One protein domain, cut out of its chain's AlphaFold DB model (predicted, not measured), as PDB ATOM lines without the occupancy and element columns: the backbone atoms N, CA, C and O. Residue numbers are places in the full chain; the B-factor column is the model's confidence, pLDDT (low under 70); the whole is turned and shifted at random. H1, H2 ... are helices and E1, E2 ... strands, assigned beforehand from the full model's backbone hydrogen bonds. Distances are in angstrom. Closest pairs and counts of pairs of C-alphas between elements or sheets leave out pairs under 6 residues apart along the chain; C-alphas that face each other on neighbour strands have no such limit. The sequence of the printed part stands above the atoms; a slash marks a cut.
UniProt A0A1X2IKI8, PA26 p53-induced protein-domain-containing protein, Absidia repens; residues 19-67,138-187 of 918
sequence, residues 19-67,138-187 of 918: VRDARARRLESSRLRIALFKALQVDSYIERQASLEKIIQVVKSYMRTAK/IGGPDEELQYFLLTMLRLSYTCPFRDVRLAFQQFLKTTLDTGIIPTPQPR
ATOM      1  N   VAL A  19     -13.751  35.029 -61.008       67.50
ATOM      2  CA  VAL A  19     -14.474  34.267 -59.971       67.50
ATOM      3  C   VAL A  19     -13.530  33.295 -59.259       67.50
ATOM      4  O   VAL A  19     -13.554  33.221 -58.030       67.50
ATOM      5  N   ARG A  20     -12.640  32.613 -59.994       68.31
ATOM      6  CA  ARG A  20     -11.598  31.750 -59.407       68.31
ATOM      7  C   ARG A  20     -10.651  32.560 -58.515       68.31
ATOM      8  O   ARG A  20     -10.411  32.148 -57.385       68.31
ATOM      9  N   ASP A  21     -10.201  33.732 -58.963       73.62
ATOM     10  CA  ASP A  21      -9.310  34.620 -58.197       73.62
ATOM     11  C   ASP A  21      -9.977  35.204 -56.937       73.62
ATOM     12  O   ASP A  21      -9.337  35.377 -55.898       73.62
ATOM     13  N   ALA A  22     -11.277  35.510 -56.994       72.44
ATOM     14  CA  ALA A  22     -12.043  35.932 -55.821       72.44
ATOM     15  C   ALA A  22     -12.188  34.790 -54.797       72.44
ATOM     16  O   ALA A  22     -11.943  34.988 -53.606       72.44
ATOM     17  N   ARG A  23     -12.515  33.576 -55.259       72.38
ATOM     18  CA  ARG A  23     -12.636  32.386 -54.404       72.38
ATOM     19  C   ARG A  23     -11.289  31.933 -53.826       72.38
ATOM     20  O   ARG A  23     -11.246  31.502 -52.676       72.38
ATOM     21  N   ALA A  24     -10.191  32.093 -54.567       76.62
ATOM     22  CA  ALA A  24      -8.835  31.854 -54.072       76.62
ATOM     23  C   ALA A  24      -8.472  32.810 -52.921       76.62
ATOM     24  O   ALA A  24      -8.055  32.343 -51.862       76.62
ATOM     25  N   ARG A  25      -8.721  34.121 -53.078       78.12
ATOM     26  CA  ARG A  25      -8.499  35.123 -52.016       78.12
ATOM     27  C   ARG A  25      -9.344  34.860 -50.766       78.12
ATOM     28  O   ARG A  25      -8.816  34.906 -49.660       78.12
ATOM     29  N   ARG A  26     -10.629  34.507 -50.923       80.31
ATOM     30  CA  ARG A  26     -11.492  34.117 -49.789       80.31
ATOM     31  C   ARG A  26     -10.955  32.888 -49.046       80.31
ATOM     32  O   ARG A  26     -10.904  32.898 -47.820       80.31
ATOM     33  N   LEU A  27     -10.489  31.864 -49.767       81.50
ATOM     34  CA  LEU A  27      -9.861  30.678 -49.166       81.50
ATOM     35  C   LEU A  27      -8.540  31.007 -48.447       81.50
ATOM     36  O   LEU A  27      -8.239  30.409 -47.416       81.50
ATOM     37  N   GLU A  28      -7.753  31.950 -48.964       82.94
ATOM     38  CA  GLU A  28      -6.519  32.419 -48.328       82.94
ATOM     39  C   GLU A  28      -6.798  33.193 -47.028       82.94
ATOM     40  O   GLU A  28      -6.233  32.849 -45.990       82.94
ATOM     41  N   SER A  29      -7.733  34.151 -47.043       83.81
ATOM     42  CA  SER A  29      -8.136  34.893 -45.837       83.81
ATOM     43  C   SER A  29      -8.784  33.981 -44.784       83.81
ATOM     44  O   SER A  29      -8.421  34.035 -43.608       83.81
ATOM     45  N   SER A  30      -9.635  33.037 -45.206       86.94
ATOM     46  CA  SER A  30     -10.195  31.978 -44.351       86.94
ATOM     47  C   SER A  30      -9.100  31.169 -43.639       86.94
ATOM     48  O   SER A  30      -9.115  31.008 -42.416       86.94
ATOM     49  N   ARG A  31      -8.078  30.717 -44.383       86.12
ATOM     50  CA  ARG A  31      -6.924  29.988 -43.828       86.12
ATOM     51  C   ARG A  31      -6.093  30.846 -42.877       86.12
ATOM     52  O   ARG A  31      -5.699  30.347 -41.826       86.12
ATOM     53  N   LEU A  32      -5.857  32.117 -43.209       88.25
ATOM     54  CA  LEU A  32      -5.157  33.066 -42.340       88.25
ATOM     55  C   LEU A  32      -5.916  33.273 -41.021       88.25
ATOM     56  O   LEU A  32      -5.319  33.172 -39.951       88.25
ATOM     57  N   ARG A  33      -7.237  33.485 -41.088       91.31
ATOM     58  CA  ARG A  33      -8.137  33.593 -39.932       91.31
ATOM     59  C   ARG A  33      -8.044  32.345 -39.049       91.31
ATOM     60  O   ARG A  33      -7.770  32.465 -37.857       91.31
ATOM     61  N   ILE A  34      -8.199  31.155 -39.629       89.31
ATOM     62  CA  ILE A  34      -8.120  29.875 -38.904       89.31
ATOM     63  C   ILE A  34      -6.744  29.689 -38.244       89.31
ATOM     64  O   ILE A  34      -6.684  29.370 -37.058       89.31
ATOM     65  N   ALA A  35      -5.644  29.934 -38.963       90.50
ATOM     66  CA  ALA A  35      -4.290  29.803 -38.424       90.50
ATOM     67  C   ALA A  35      -4.016  30.788 -37.273       90.50
ATOM     68  O   ALA A  35      -3.434  30.407 -36.257       90.50
ATOM     69  N   LEU A  36      -4.481  32.035 -37.400       93.06
ATOM     70  CA  LEU A  36      -4.287  33.078 -36.394       93.06
ATOM     71  C   LEU A  36      -5.039  32.767 -35.089       93.06
ATOM     72  O   LEU A  36      -4.468  32.904 -34.011       93.06
ATOM     73  N   PHE A  37      -6.288  32.290 -35.169       94.38
ATOM     74  CA  PHE A  37      -7.041  31.860 -33.983       94.38
ATOM     75  C   PHE A  37      -6.591  30.494 -33.438       94.38
ATOM     76  O   PHE A  37      -6.715  30.261 -32.235       94.38
ATOM     77  N   LYS A  38      -6.013  29.610 -34.267       92.94
ATOM     78  CA  LYS A  38      -5.396  28.356 -33.796       92.94
ATOM     79  C   LYS A  38      -4.229  28.608 -32.835       92.94
ATOM     80  O   LYS A  38      -4.032  27.827 -31.913       92.94
ATOM     81  N   ALA A  39      -3.538  29.741 -32.942       92.06
ATOM     82  CA  ALA A  39      -2.489  30.135 -31.999       92.06
ATOM     83  C   ALA A  39      -2.987  30.445 -30.559       92.06
ATOM     84  O   ALA A  39      -2.179  30.806 -29.704       92.06
ATOM     85  N   LEU A  40      -4.292  30.305 -30.273       93.69
ATOM     86  CA  LEU A  40      -4.873  30.314 -28.920       93.69
ATOM     87  C   LEU A  40      -5.088  28.905 -28.323       93.69
ATOM     88  O   LEU A  40      -5.493  28.802 -27.166       93.69
ATOM     89  N   GLN A  41      -4.845  27.828 -29.082       93.56
ATOM     90  CA  GLN A  41      -4.959  26.427 -28.636       93.56
ATOM     91  C   GLN A  41      -3.702  26.006 -27.851       93.56
ATOM     92  O   GLN A  41      -3.001  25.074 -28.233       93.56
ATOM     93  N   VAL A  42      -3.383  26.748 -26.787       92.06
ATOM     94  CA  VAL A  42      -2.218  26.524 -25.916       92.06
ATOM     95  C   VAL A  42      -2.561  26.840 -24.461       92.06
ATOM     96  O   VAL A  42      -3.170  27.872 -24.167       92.06
ATOM     97  N   ASP A  43      -2.129  25.981 -23.535       85.94
ATOM     98  CA  ASP A  43      -2.282  26.194 -22.087       85.94
ATOM     99  C   ASP A  43      -1.378  27.314 -21.555       85.94
ATOM    100  O   ASP A  43      -1.761  28.051 -20.639       85.94
ATOM    101  N   SER A  44      -0.213  27.498 -22.183       91.56
ATOM    102  CA  SER A  44       0.757  28.555 -21.885       91.56
ATOM    103  C   SER A  44       0.117  29.945 -21.979       91.56
ATOM    104  O   SER A  44      -0.166  30.460 -23.061       91.56
ATOM    105  N   TYR A  45      -0.098  30.576 -20.818       90.75
ATOM    106  CA  TYR A  45      -0.670  31.924 -20.712       90.75
ATOM    107  C   TYR A  45       0.143  32.964 -21.497       90.75
ATOM    108  O   TYR A  45      -0.429  33.838 -22.143       90.75
ATOM    109  N   ILE A  46       1.475  32.850 -21.479       92.25
ATOM    110  CA  ILE A  46       2.384  33.808 -22.124       92.25
ATOM    111  C   ILE A  46       2.249  33.732 -23.652       92.25
ATOM    112  O   ILE A  46       2.115  34.762 -24.316       92.25
ATOM    113  N   GLU A  47       2.217  32.524 -24.216       93.19
ATOM    114  CA  GLU A  47       2.007  32.321 -25.655       93.19
ATOM    115  C   GLU A  47       0.598  32.737 -26.081       93.19
ATOM    116  O   GLU A  47       0.440  33.464 -27.065       93.19
ATOM    117  N   ARG A  48      -0.425  32.354 -25.304       94.31
ATOM    118  CA  ARG A  48      -1.823  32.720 -25.565       94.31
ATOM    119  C   ARG A  48      -2.023  34.237 -25.555       94.31
ATOM    120  O   ARG A  48      -2.685  34.754 -26.451       94.31
ATOM    121  N   GLN A  49      -1.398  34.956 -24.618       94.12
ATOM    122  CA  GLN A  49      -1.402  36.421 -24.563       94.12
ATOM    123  C   GLN A  49      -0.713  37.041 -25.793       94.12
ATOM    124  O   GLN A  49      -1.269  37.944 -26.422       94.12
ATOM    125  N   ALA A  50       0.451  36.527 -26.202       94.19
ATOM    126  CA  ALA A  50       1.146  37.010 -27.397       94.19
ATOM    127  C   ALA A  50       0.337  36.772 -28.691       94.19
ATOM    128  O   ALA A  50       0.343  37.610 -29.596       94.19
ATOM    129  N   SER A  51      -0.387  35.655 -28.790       95.19
ATOM    130  CA  SER A  51      -1.318  35.367 -29.892       95.19
ATOM    131  C   SER A  51      -2.555  36.270 -29.865       95.19
ATOM    132  O   SER A  51      -2.958  36.803 -30.900       95.19
ATOM    133  N   LEU A  52      -3.127  36.497 -28.683       95.00
ATOM    134  CA  LEU A  52      -4.273  37.376 -28.448       95.00
ATOM    135  C   LEU A  52      -3.983  38.829 -28.862       95.00
ATOM    136  O   LEU A  52      -4.799  39.459 -29.540       95.00
ATOM    137  N   GLU A  53      -2.797  39.343 -28.536       94.31
ATOM    138  CA  GLU A  53      -2.359  40.673 -28.970       94.31
ATOM    139  C   GLU A  53      -2.189  40.762 -30.492       94.31
ATOM    140  O   GLU A  53      -2.667  41.725 -31.095       94.31
ATOM    141  N   LYS A  54      -1.600  39.742 -31.135       94.81
ATOM    142  CA  LYS A  54      -1.489  39.664 -32.606       94.81
ATOM    143  C   LYS A  54      -2.867  39.672 -33.277       94.81
ATOM    144  O   LYS A  54      -3.075  40.450 -34.206       94.81
ATOM    145  N   ILE A  55      -3.827  38.887 -32.775       95.88
ATOM    146  CA  ILE A  55      -5.223  38.889 -33.253       95.88
ATOM    147  C   ILE A  55      -5.818  40.297 -33.166       95.88
ATOM    148  O   ILE A  55      -6.306  40.833 -34.163       95.88
ATOM    149  N   ILE A  56      -5.730  40.935 -31.997       94.38
ATOM    150  CA  ILE A  56      -6.291  42.272 -31.773       94.38
ATOM    151  C   ILE A  56      -5.610  43.326 -32.667       94.38
ATOM    152  O   ILE A  56      -6.283  44.240 -33.146       94.38
ATOM    153  N   GLN A  57      -4.306  43.213 -32.942       93.38
ATOM    154  CA  GLN A  57      -3.592  44.099 -33.871       93.38
ATOM    155  C   GLN A  57      -4.032  43.902 -35.332       93.38
ATOM    156  O   GLN A  57      -4.283  44.895 -36.021       93.38
ATOM    157  N   VAL A  58      -4.186  42.653 -35.791       92.25
ATOM    158  CA  VAL A  58      -4.678  42.324 -37.143       92.25
ATOM    159  C   VAL A  58      -6.091  42.868 -37.346       92.25
ATOM    160  O   VAL A  58      -6.325  43.609 -38.302       92.25
ATOM    161  N   VAL A  59      -7.014  42.615 -36.413       91.69
ATOM    162  CA  VAL A  59      -8.396  43.119 -36.510       91.69
ATOM    163  C   VAL A  59      -8.430  44.652 -36.454       91.69
ATOM    164  O   VAL A  59      -9.079  45.277 -37.290       91.69
ATOM    165  N   LYS A  60      -7.628  45.301 -35.591       90.94
ATOM    166  CA  LYS A  60      -7.429  46.769 -35.620       90.94
ATOM    167  C   LYS A  60      -6.821  47.284 -36.932       90.94
ATOM    168  O   LYS A  60      -6.897  48.484 -37.197       90.94
ATOM    169  N   SER A  61      -6.194  46.438 -37.748       89.38
ATOM    170  CA  SER A  61      -5.755  46.778 -39.107       89.38
ATOM    171  C   SER A  61      -6.930  46.770 -40.081       89.38
ATOM    172  O   SER A  61      -7.229  47.812 -40.663       89.38
ATOM    173  N   TYR A  62      -7.681  45.667 -40.153       87.38
ATOM    174  CA  TYR A  62      -8.903  45.567 -40.963       87.38
ATOM    175  C   TYR A  62      -9.914  46.682 -40.644       87.38
ATOM    176  O   TYR A  62     -10.411  47.345 -41.552       87.38
ATOM    177  N   MET A  63     -10.138  46.987 -39.360       87.06
ATOM    178  CA  MET A  63     -11.003  48.095 -38.928       87.06
ATOM    179  C   MET A  63     -10.535  49.474 -39.416       87.06
ATOM    180  O   MET A  63     -11.368  50.356 -39.621       87.06
ATOM    181  N   ARG A  64      -9.224  49.705 -39.579       85.62
ATOM    182  CA  ARG A  64      -8.708  50.966 -40.141       85.62
ATOM    183  C   ARG A  64      -8.985  51.032 -41.639       85.62
ATOM    184  O   ARG A  64      -9.486  52.054 -42.100       85.62
ATOM    185  N   THR A  65      -8.746  49.940 -42.364       81.12
ATOM    186  CA  THR A  65      -9.065  49.823 -43.795       81.12
ATOM    187  C   THR A  65     -10.559  50.052 -44.047       81.12
ATOM    188  O   THR A  65     -10.909  50.947 -44.815       81.12
ATOM    189  N   ALA A  66     -11.445  49.352 -43.329       72.38
ATOM    190  CA  ALA A  66     -12.895  49.532 -43.433       72.38
ATOM    191  C   ALA A  66     -13.320  50.995 -43.181       72.38
ATOM    192  O   ALA A  66     -14.028  51.588 -43.993       72.38
ATOM    193  N   LYS A  67     -12.801  51.639 -42.123       65.81
ATOM    194  CA  LYS A  67     -13.101  53.053 -41.816       65.81
ATOM    195  C   LYS A  67     -12.679  54.035 -42.916       65.81
ATOM    196  O   LYS A  67     -13.306  55.083 -43.043       65.81
ATOM    197  N   ILE A 138     -12.933  42.475 -55.463       33.06
ATOM    198  CA  ILE A 138     -14.070  41.533 -55.538       33.06
ATOM    199  C   ILE A 138     -14.165  40.881 -54.153       33.06
ATOM    200  O   ILE A 138     -13.266  40.131 -53.778       33.06
ATOM    201  N   GLY A 139     -15.221  41.199 -53.401       35.94
ATOM    202  CA  GLY A 139     -15.225  41.087 -51.937       35.94
ATOM    203  C   GLY A 139     -14.680  42.375 -51.309       35.94
ATOM    204  O   GLY A 139     -13.682  42.927 -51.777       35.94
ATOM    205  N   GLY A 140     -15.390  42.910 -50.315       44.81
ATOM    206  CA  GLY A 140     -15.009  44.144 -49.620       44.81
ATOM    207  C   GLY A 140     -14.225  43.857 -48.334       44.81
ATOM    208  O   GLY A 140     -14.427  42.798 -47.739       44.81
ATOM    209  N   PRO A 141     -13.407  44.803 -47.828       52.53
ATOM    210  CA  PRO A 141     -12.681  44.639 -46.558       52.53
ATOM    211  C   PRO A 141     -13.605  44.481 -45.333       52.53
ATOM    212  O   PRO A 141     -13.139  44.126 -44.254       52.53
ATOM    213  N   ASP A 142     -14.901  44.744 -45.512       67.38
ATOM    214  CA  ASP A 142     -15.977  44.546 -44.538       67.38
ATOM    215  C   ASP A 142     -16.355  43.054 -44.379       67.38
ATOM    216  O   ASP A 142     -16.596  42.604 -43.262       67.38
ATOM    217  N   GLU A 143     -16.323  42.251 -45.462       76.94
ATOM    218  CA  GLU A 143     -16.647  40.808 -45.416       76.94
ATOM    219  C   GLU A 143     -15.624  40.042 -44.557       76.94
ATOM    220  O   GLU A 143     -15.993  39.298 -43.650       76.94
ATOM    221  N   GLU A 144     -14.326  40.255 -44.797       82.31
ATOM    222  CA  GLU A 144     -13.261  39.603 -44.020       82.31
ATOM    223  C   GLU A 144     -13.298  40.036 -42.548       82.31
ATOM    224  O   GLU A 144     -13.235  39.198 -41.643       82.31
ATOM    225  N   LEU A 145     -13.473  41.340 -42.293       87.44
ATOM    226  CA  LEU A 145     -13.603  41.882 -40.940       87.44
ATOM    227  C   LEU A 145     -14.794  41.266 -40.191       87.44
ATOM    228  O   LEU A 145     -14.660  40.956 -39.005       87.44
ATOM    229  N   GLN A 146     -15.926  41.035 -40.863       88.06
ATOM    230  CA  GLN A 146     -17.081  40.371 -40.264       88.06
ATOM    231  C   GLN A 146     -16.723  38.964 -39.763       88.06
ATOM    232  O   GLN A 146     -16.999  38.655 -38.604       88.06
ATOM    233  N   TYR A 147     -16.048  38.131 -40.563       90.38
ATOM    234  CA  TYR A 147     -15.663  36.783 -40.124       90.38
ATOM    235  C   TYR A 147     -14.637  36.792 -38.978       90.38
ATOM    236  O   TYR A 147     -14.707  35.939 -38.084       90.38
ATOM    237  N   PHE A 148     -13.730  37.777 -38.924       92.62
ATOM    238  CA  PHE A 148     -12.889  37.998 -37.740       92.62
ATOM    239  C   PHE A 148     -13.729  38.336 -36.498       92.62
ATOM    240  O   PHE A 148     -13.574  37.676 -35.469       92.62
ATOM    241  N   LEU A 149     -14.652  39.302 -36.588       93.12
ATOM    242  CA  LEU A 149     -15.514  39.713 -35.471       93.12
ATOM    243  C   LEU A 149     -16.434  38.581 -34.982       93.12
ATOM    244  O   LEU A 149     -16.618  38.438 -33.776       93.12
ATOM    245  N   LEU A 150     -16.949  37.735 -35.879       93.50
ATOM    246  CA  LEU A 150     -17.713  36.533 -35.516       93.50
ATOM    247  C   LEU A 150     -16.858  35.512 -34.760       93.50
ATOM    248  O   LEU A 150     -17.283  34.975 -33.738       93.50
ATOM    249  N   THR A 151     -15.618  35.291 -35.204       94.38
ATOM    250  CA  THR A 151     -14.703  34.368 -34.514       94.38
ATOM    251  C   THR A 151     -14.346  34.886 -33.114       94.38
ATOM    252  O   THR A 151     -14.309  34.108 -32.159       94.38
ATOM    253  N   MET A 152     -14.161  36.206 -32.962       95.62
ATOM    254  CA  MET A 152     -14.005  36.854 -31.654       95.62
ATOM    255  C   MET A 152     -15.271  36.719 -30.798       95.62
ATOM    256  O   MET A 152     -15.142  36.429 -29.614       95.62
ATOM    257  N   LEU A 153     -16.472  36.870 -31.374       94.81
ATOM    258  CA  LEU A 153     -17.748  36.730 -30.658       94.81
ATOM    259  C   LEU A 153     -17.942  35.312 -30.103       94.81
ATOM    260  O   LEU A 153     -18.307  35.157 -28.941       94.81
ATOM    261  N   ARG A 154     -17.655  34.263 -30.884       94.38
ATOM    262  CA  ARG A 154     -17.683  32.891 -30.351       94.38
ATOM    263  C   ARG A 154     -16.708  32.740 -29.187       94.38
ATOM    264  O   ARG A 154     -17.100  32.328 -28.095       94.38
ATOM    265  N   LEU A 155     -15.443  33.100 -29.399       94.69
ATOM    266  CA  LEU A 155     -14.395  32.924 -28.394       94.69
ATOM    267  C   LEU A 155     -14.589  33.821 -27.159       94.69
ATOM    268  O   LEU A 155     -14.126  33.453 -26.083       94.69
ATOM    269  N   SER A 156     -15.330  34.930 -27.261       93.69
ATOM    270  CA  SER A 156     -15.677  35.782 -26.117       93.69
ATOM    271  C   SER A 156     -16.635  35.112 -25.122       93.69
ATOM    272  O   SER A 156     -16.756  35.590 -23.995       93.69
ATOM    273  N   TYR A 157     -17.294  34.010 -25.502       90.69
ATOM    274  CA  TYR A 157     -18.202  33.248 -24.633       90.69
ATOM    275  C   TYR A 157     -17.813  31.771 -24.470       90.69
ATOM    276  O   TYR A 157     -17.834  31.281 -23.344       90.69
ATOM    277  N   THR A 158     -17.442  31.058 -25.544       91.25
ATOM    278  CA  THR A 158     -17.217  29.594 -25.500       91.25
ATOM    279  C   THR A 158     -15.753  29.159 -25.407       91.25
ATOM    280  O   THR A 158     -15.485  27.966 -25.283       91.25
ATOM    281  N   CYS A 159     -14.785  30.085 -25.415       92.00
ATOM    282  CA  CYS A 159     -13.403  29.733 -25.076       92.00
ATOM    283  C   CYS A 159     -13.305  29.422 -23.568       92.00
ATOM    284  O   CYS A 159     -13.773  30.233 -22.761       92.00
ATOM    285  N   PRO A 160     -12.690  28.302 -23.144       90.88
ATOM    286  CA  PRO A 160     -12.554  27.982 -21.725       90.88
ATOM    287  C   PRO A 160     -11.538  28.888 -21.006       90.88
ATOM    288  O   PRO A 160     -11.653  29.102 -19.798       90.88
ATOM    289  N   PHE A 161     -10.601  29.500 -21.735       91.12
ATOM    290  CA  PHE A 161      -9.613  30.421 -21.175       91.12
ATOM    291  C   PHE A 161     -10.220  31.817 -20.902       91.12
ATOM    292  O   PHE A 161     -10.731  32.498 -21.794       91.12
ATOM    293  N   ARG A 162     -10.209  32.234 -19.626       89.62
ATOM    294  CA  ARG A 162     -10.906  33.442 -19.129       89.62
ATOM    295  C   ARG A 162     -10.288  34.757 -19.611       89.62
ATOM    296  O   ARG A 162     -11.007  35.731 -19.810       89.62
ATOM    297  N   ASP A 163      -8.975  34.773 -19.797       90.06
ATOM    298  CA  ASP A 163      -8.202  35.864 -20.402       90.06
ATOM    299  C   ASP A 163      -8.683  36.176 -21.832       90.06
ATOM    300  O   ASP A 163      -9.052  37.316 -22.123       90.06
ATOM    301  N   VAL A 164      -8.788  35.151 -22.684       93.69
ATOM    302  CA  VAL A 164      -9.301  35.248 -24.058       93.69
ATOM    303  C   VAL A 164     -10.745  35.750 -24.064       93.69
ATOM    304  O   VAL A 164     -11.058  36.684 -24.809       93.69
ATOM    305  N   ARG A 165     -11.612  35.193 -23.199       93.06
ATOM    306  CA  ARG A 165     -13.002  35.664 -23.066       93.06
ATOM    307  C   ARG A 165     -13.056  37.157 -22.753       93.06
ATOM    308  O   ARG A 165     -13.657  37.914 -23.511       93.06
ATOM    309  N   LEU A 166     -12.409  37.587 -21.668       92.38
ATOM    310  CA  LEU A 166     -12.462  38.975 -21.200       92.38
ATOM    311  C   LEU A 166     -11.897  39.959 -22.228       92.38
ATOM    312  O   LEU A 166     -12.511  40.999 -22.465       92.38
ATOM    313  N   ALA A 167     -10.774  39.638 -22.872       94.38
ATOM    314  CA  ALA A 167     -10.169  40.512 -23.871       94.38
ATOM    315  C   ALA A 167     -11.064  40.695 -25.109       94.38
ATOM    316  O   ALA A 167     -11.229  41.820 -25.586       94.38
ATOM    317  N   PHE A 168     -11.695  39.625 -25.607       95.62
ATOM    318  CA  PHE A 168     -12.634  39.737 -26.726       95.62
ATOM    319  C   PHE A 168     -13.963  40.393 -26.321       95.62
ATOM    320  O   PHE A 168     -14.453  41.229 -27.077       95.62
ATOM    321  N   GLN A 169     -14.499  40.130 -25.122       93.56
ATOM    322  CA  GLN A 169     -15.671  40.848 -24.591       93.56
ATOM    323  C   GLN A 169     -15.405  42.362 -24.503       93.56
ATOM    324  O   GLN A 169     -16.209  43.163 -24.982       93.56
ATOM    325  N   GLN A 170     -14.255  42.770 -23.953       93.94
ATOM    326  CA  GLN A 170     -13.847  44.178 -23.868       93.94
ATOM    327  C   GLN A 170     -13.648  44.806 -25.254       93.94
ATOM    328  O   GLN A 170     -14.091  45.932 -25.485       93.94
ATOM    329  N   PHE A 171     -13.015  44.092 -26.188       94.38
ATOM    330  CA  PHE A 171     -12.780  44.572 -27.550       94.38
ATOM    331  C   PHE A 171     -14.081  44.771 -28.340       94.38
ATOM    332  O   PHE A 171     -14.275  45.819 -28.962       94.38
ATOM    333  N   LEU A 172     -14.980  43.784 -28.298       92.00
ATOM    334  CA  LEU A 172     -16.276  43.837 -28.975       92.00
ATOM    335  C   LEU A 172     -17.154  44.931 -28.369       92.00
ATOM    336  O   LEU A 172     -17.688  45.743 -29.120       92.00
ATOM    337  N   LYS A 173     -17.211  45.040 -27.033       91.19
ATOM    338  CA  LYS A 173     -17.910  46.146 -26.368       91.19
ATOM    339  C   LYS A 173     -17.340  47.506 -26.778       91.19
ATOM    340  O   LYS A 173     -18.094  48.361 -27.214       91.19
ATOM    341  N   THR A 174     -16.020  47.692 -26.725       90.38
ATOM    342  CA  THR A 174     -15.383  48.960 -27.133       90.38
ATOM    343  C   THR A 174     -15.688  49.300 -28.595       90.38
ATOM    344  O   THR A 174     -15.844  50.466 -28.944       90.38
ATOM    345  N   THR A 175     -15.788  48.295 -29.469       86.44
ATOM    346  CA  THR A 175     -16.129  48.503 -30.883       86.44
ATOM    347  C   THR A 175     -17.593  48.916 -31.047       86.44
ATOM    348  O   THR A 175     -17.858  49.936 -31.688       86.44
ATOM    349  N   LEU A 176     -18.511  48.191 -30.399       85.81
ATOM    350  CA  LEU A 176     -19.945  48.482 -30.342       85.81
ATOM    351  C   LEU A 176     -20.217  49.893 -29.797       85.81
ATOM    352  O   LEU A 176     -20.921  50.665 -30.442       85.81
ATOM    353  N   ASP A 177     -19.588  50.254 -28.674       86.38
ATOM    354  CA  ASP A 177     -19.726  51.556 -28.007       86.38
ATOM    355  C   ASP A 177     -19.266  52.729 -28.903       86.38
ATOM    356  O   ASP A 177     -19.730  53.855 -28.729       86.38
ATOM    357  N   THR A 178     -18.388  52.499 -29.898       85.69
ATOM    358  CA  THR A 178     -18.055  53.541 -30.895       85.69
ATOM    359  C   THR A 178     -19.099  53.700 -31.998       85.69
ATOM    360  O   THR A 178     -19.120  54.742 -32.646       85.69
ATOM    361  N   GLY A 179     -19.919  52.680 -32.274       77.50
ATOM    362  CA  GLY A 179     -20.929  52.688 -33.341       77.50
ATOM    363  C   GLY A 179     -20.397  52.782 -34.783       77.50
ATOM    364  O   GLY A 179     -21.194  52.845 -35.713       77.50
ATOM    365  N   ILE A 180     -19.074  52.802 -35.002       77.25
ATOM    366  CA  ILE A 180     -18.479  53.053 -36.334       77.25
ATOM    367  C   ILE A 180     -18.531  51.810 -37.242       77.25
ATOM    368  O   ILE A 180     -18.472  51.944 -38.460       77.25
ATOM    369  N   ILE A 181     -18.575  50.602 -36.669       81.44
ATOM    370  CA  ILE A 181     -18.520  49.332 -37.410       81.44
ATOM    371  C   ILE A 181     -19.646  48.412 -36.908       81.44
ATOM    372  O   ILE A 181     -19.765  48.247 -35.687       81.44
ATOM    373  N   PRO A 182     -20.445  47.793 -37.802       82.31
ATOM    374  CA  PRO A 182     -21.485  46.844 -37.413       82.31
ATOM    375  C   PRO A 182     -20.883  45.679 -36.614       82.31
ATOM    376  O   PRO A 182     -20.115  44.872 -37.132       82.31
ATOM    377  N   THR A 183     -21.199  45.615 -35.320       85.94
ATOM    378  CA  THR A 183     -20.614  44.637 -34.391       85.94
ATOM    379  C   THR A 183     -21.634  43.530 -34.114       85.94
ATOM    380  O   THR A 183     -22.763  43.852 -33.739       85.94
ATOM    381  N   PRO A 184     -21.288  42.240 -34.295       90.75
ATOM    382  CA  PRO A 184     -22.225  41.148 -34.067       90.75
ATOM    383  C   PRO A 184     -22.485  40.940 -32.570       90.75
ATOM    384  O   PRO A 184     -21.574  41.029 -31.745       90.75
ATOM    385  N   GLN A 185     -23.738  40.646 -32.230       89.94
ATOM    386  CA  GLN A 185     -24.209  40.384 -30.869       89.94
ATOM    387  C   GLN A 185     -24.805  38.969 -30.777       89.94
ATOM    388  O   GLN A 185     -25.413  38.499 -31.745       89.94
ATOM    389  N   PRO A 186     -24.648  38.266 -29.638       90.81
ATOM    390  CA  PRO A 186     -25.143  36.901 -29.484       90.81
ATOM    391  C   PRO A 186     -26.676  36.893 -29.453       90.81
ATOM    392  O   PRO A 186     -27.288  37.721 -28.779       90.81
ATOM    393  N   ARG A 187     -27.309  35.947 -30.160       88.81
ATOM    394  CA  ARG A 187     -28.773  35.785 -30.138       88.81
ATOM    395  C   ARG A 187     -29.245  34.941 -28.952       88.81
ATOM    396  O   ARG A 187     -30.318  35.194 -28.420       88.81
TER     397      ARG A 187
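Overview. This is residues 19 to 67 and 138 to 187 of the 918 residues of the protein "PA26 p53-induced protein-domain-containing protein" of Absidia repens (UniProt A0A1X2IKI8). Two helical hairpins, H1 with H2 and H3 with H4, pack together as a bundle of four helices, with H3 nearest the middle and H1 farthest out. The bundle is up and down, each helix running against the one before it, but it is loosely aligned: H3 and H4 are splayed by 45 degrees, and H1 meets H2 with residues 36 to 37 alone. After H4 the printed part folds back to H3 with the short strand E1, which pairs with no named strand. The printed part has 99 residues, with four named helices and then one named strand along the chain, and its class is mostly helix. It is compact, with a radius of gyration of the C-alphas of 13.8 A and spans of 41 by 29 by 25 A.

Along the chain. The longest helix by residues is H2, residues 45 to 67, 32.3 A from first to last C-alpha, with C-alpha 45 at (-0.670, 31.924, -20.712). H1 is residues 19 to 38, 28.3 A long, and begins with C-alpha 19 at (-14.474, 34.267, -59.971). H3 is residues 141 to 158, 26.3 A, and H4 is residues 162 to 178, 24.4 A. E1 is residues 184 to 186, 6.9 A, and its C-alpha 186 is at (-25.143, 36.901, -29.484).

Arrangement. H2 touches H3 through residues 59 to 66 of H2 and 141 to 149 of H3; the closest C-alphas, of Ala 66 and Pro 141, are 5.8 A apart. They run opposite ways at a shallow tilt of 34 degrees, only just short of steep. H2 also touches H1, with residues 51 to 55 alone, and the closest C-alphas, of Leu 36 and Ile 55, are 6.7 A apart. This hairpin also has a shallow tilt of 34 degrees, only just short of steep. H2 and H4 are close but not clearly touching, with C-alphas 52 and 164 at 7.0 A. H3 and H4, the other hairpin, touch at a steep tilt of 45 degrees, with the C-alphas of Ser 156 and Arg 165 closest at 4.1 A. H1 and H3 are close but not clearly touching, and H1 and H4 are apart. The closest C-alphas of H3 and E1, of Leu 150 and Pro 184, are 6.6 A apart, while H4 and E1 are near each other. Every O i to N i+4 pair is within hydrogen-bond range in H1 and H4, against 18 of 19 in H2 and 13 of 14 in H3.

Size, cuts and confidence. The two C-alphas farthest apart, of Val 19 and Tyr 45, are 41.7 A apart. Residues 68 to 137 are not printed, and C-alphas 67 and 138 are 17.9 A apart across this cut. Of the links that are printed whole, H3 to H4 and H4 to E1 are tight and H1 to H2 is short. The mean pLDDT of the printed part is 86.3, and residues 19 to 20, 67 and 138 to 142 are under 70.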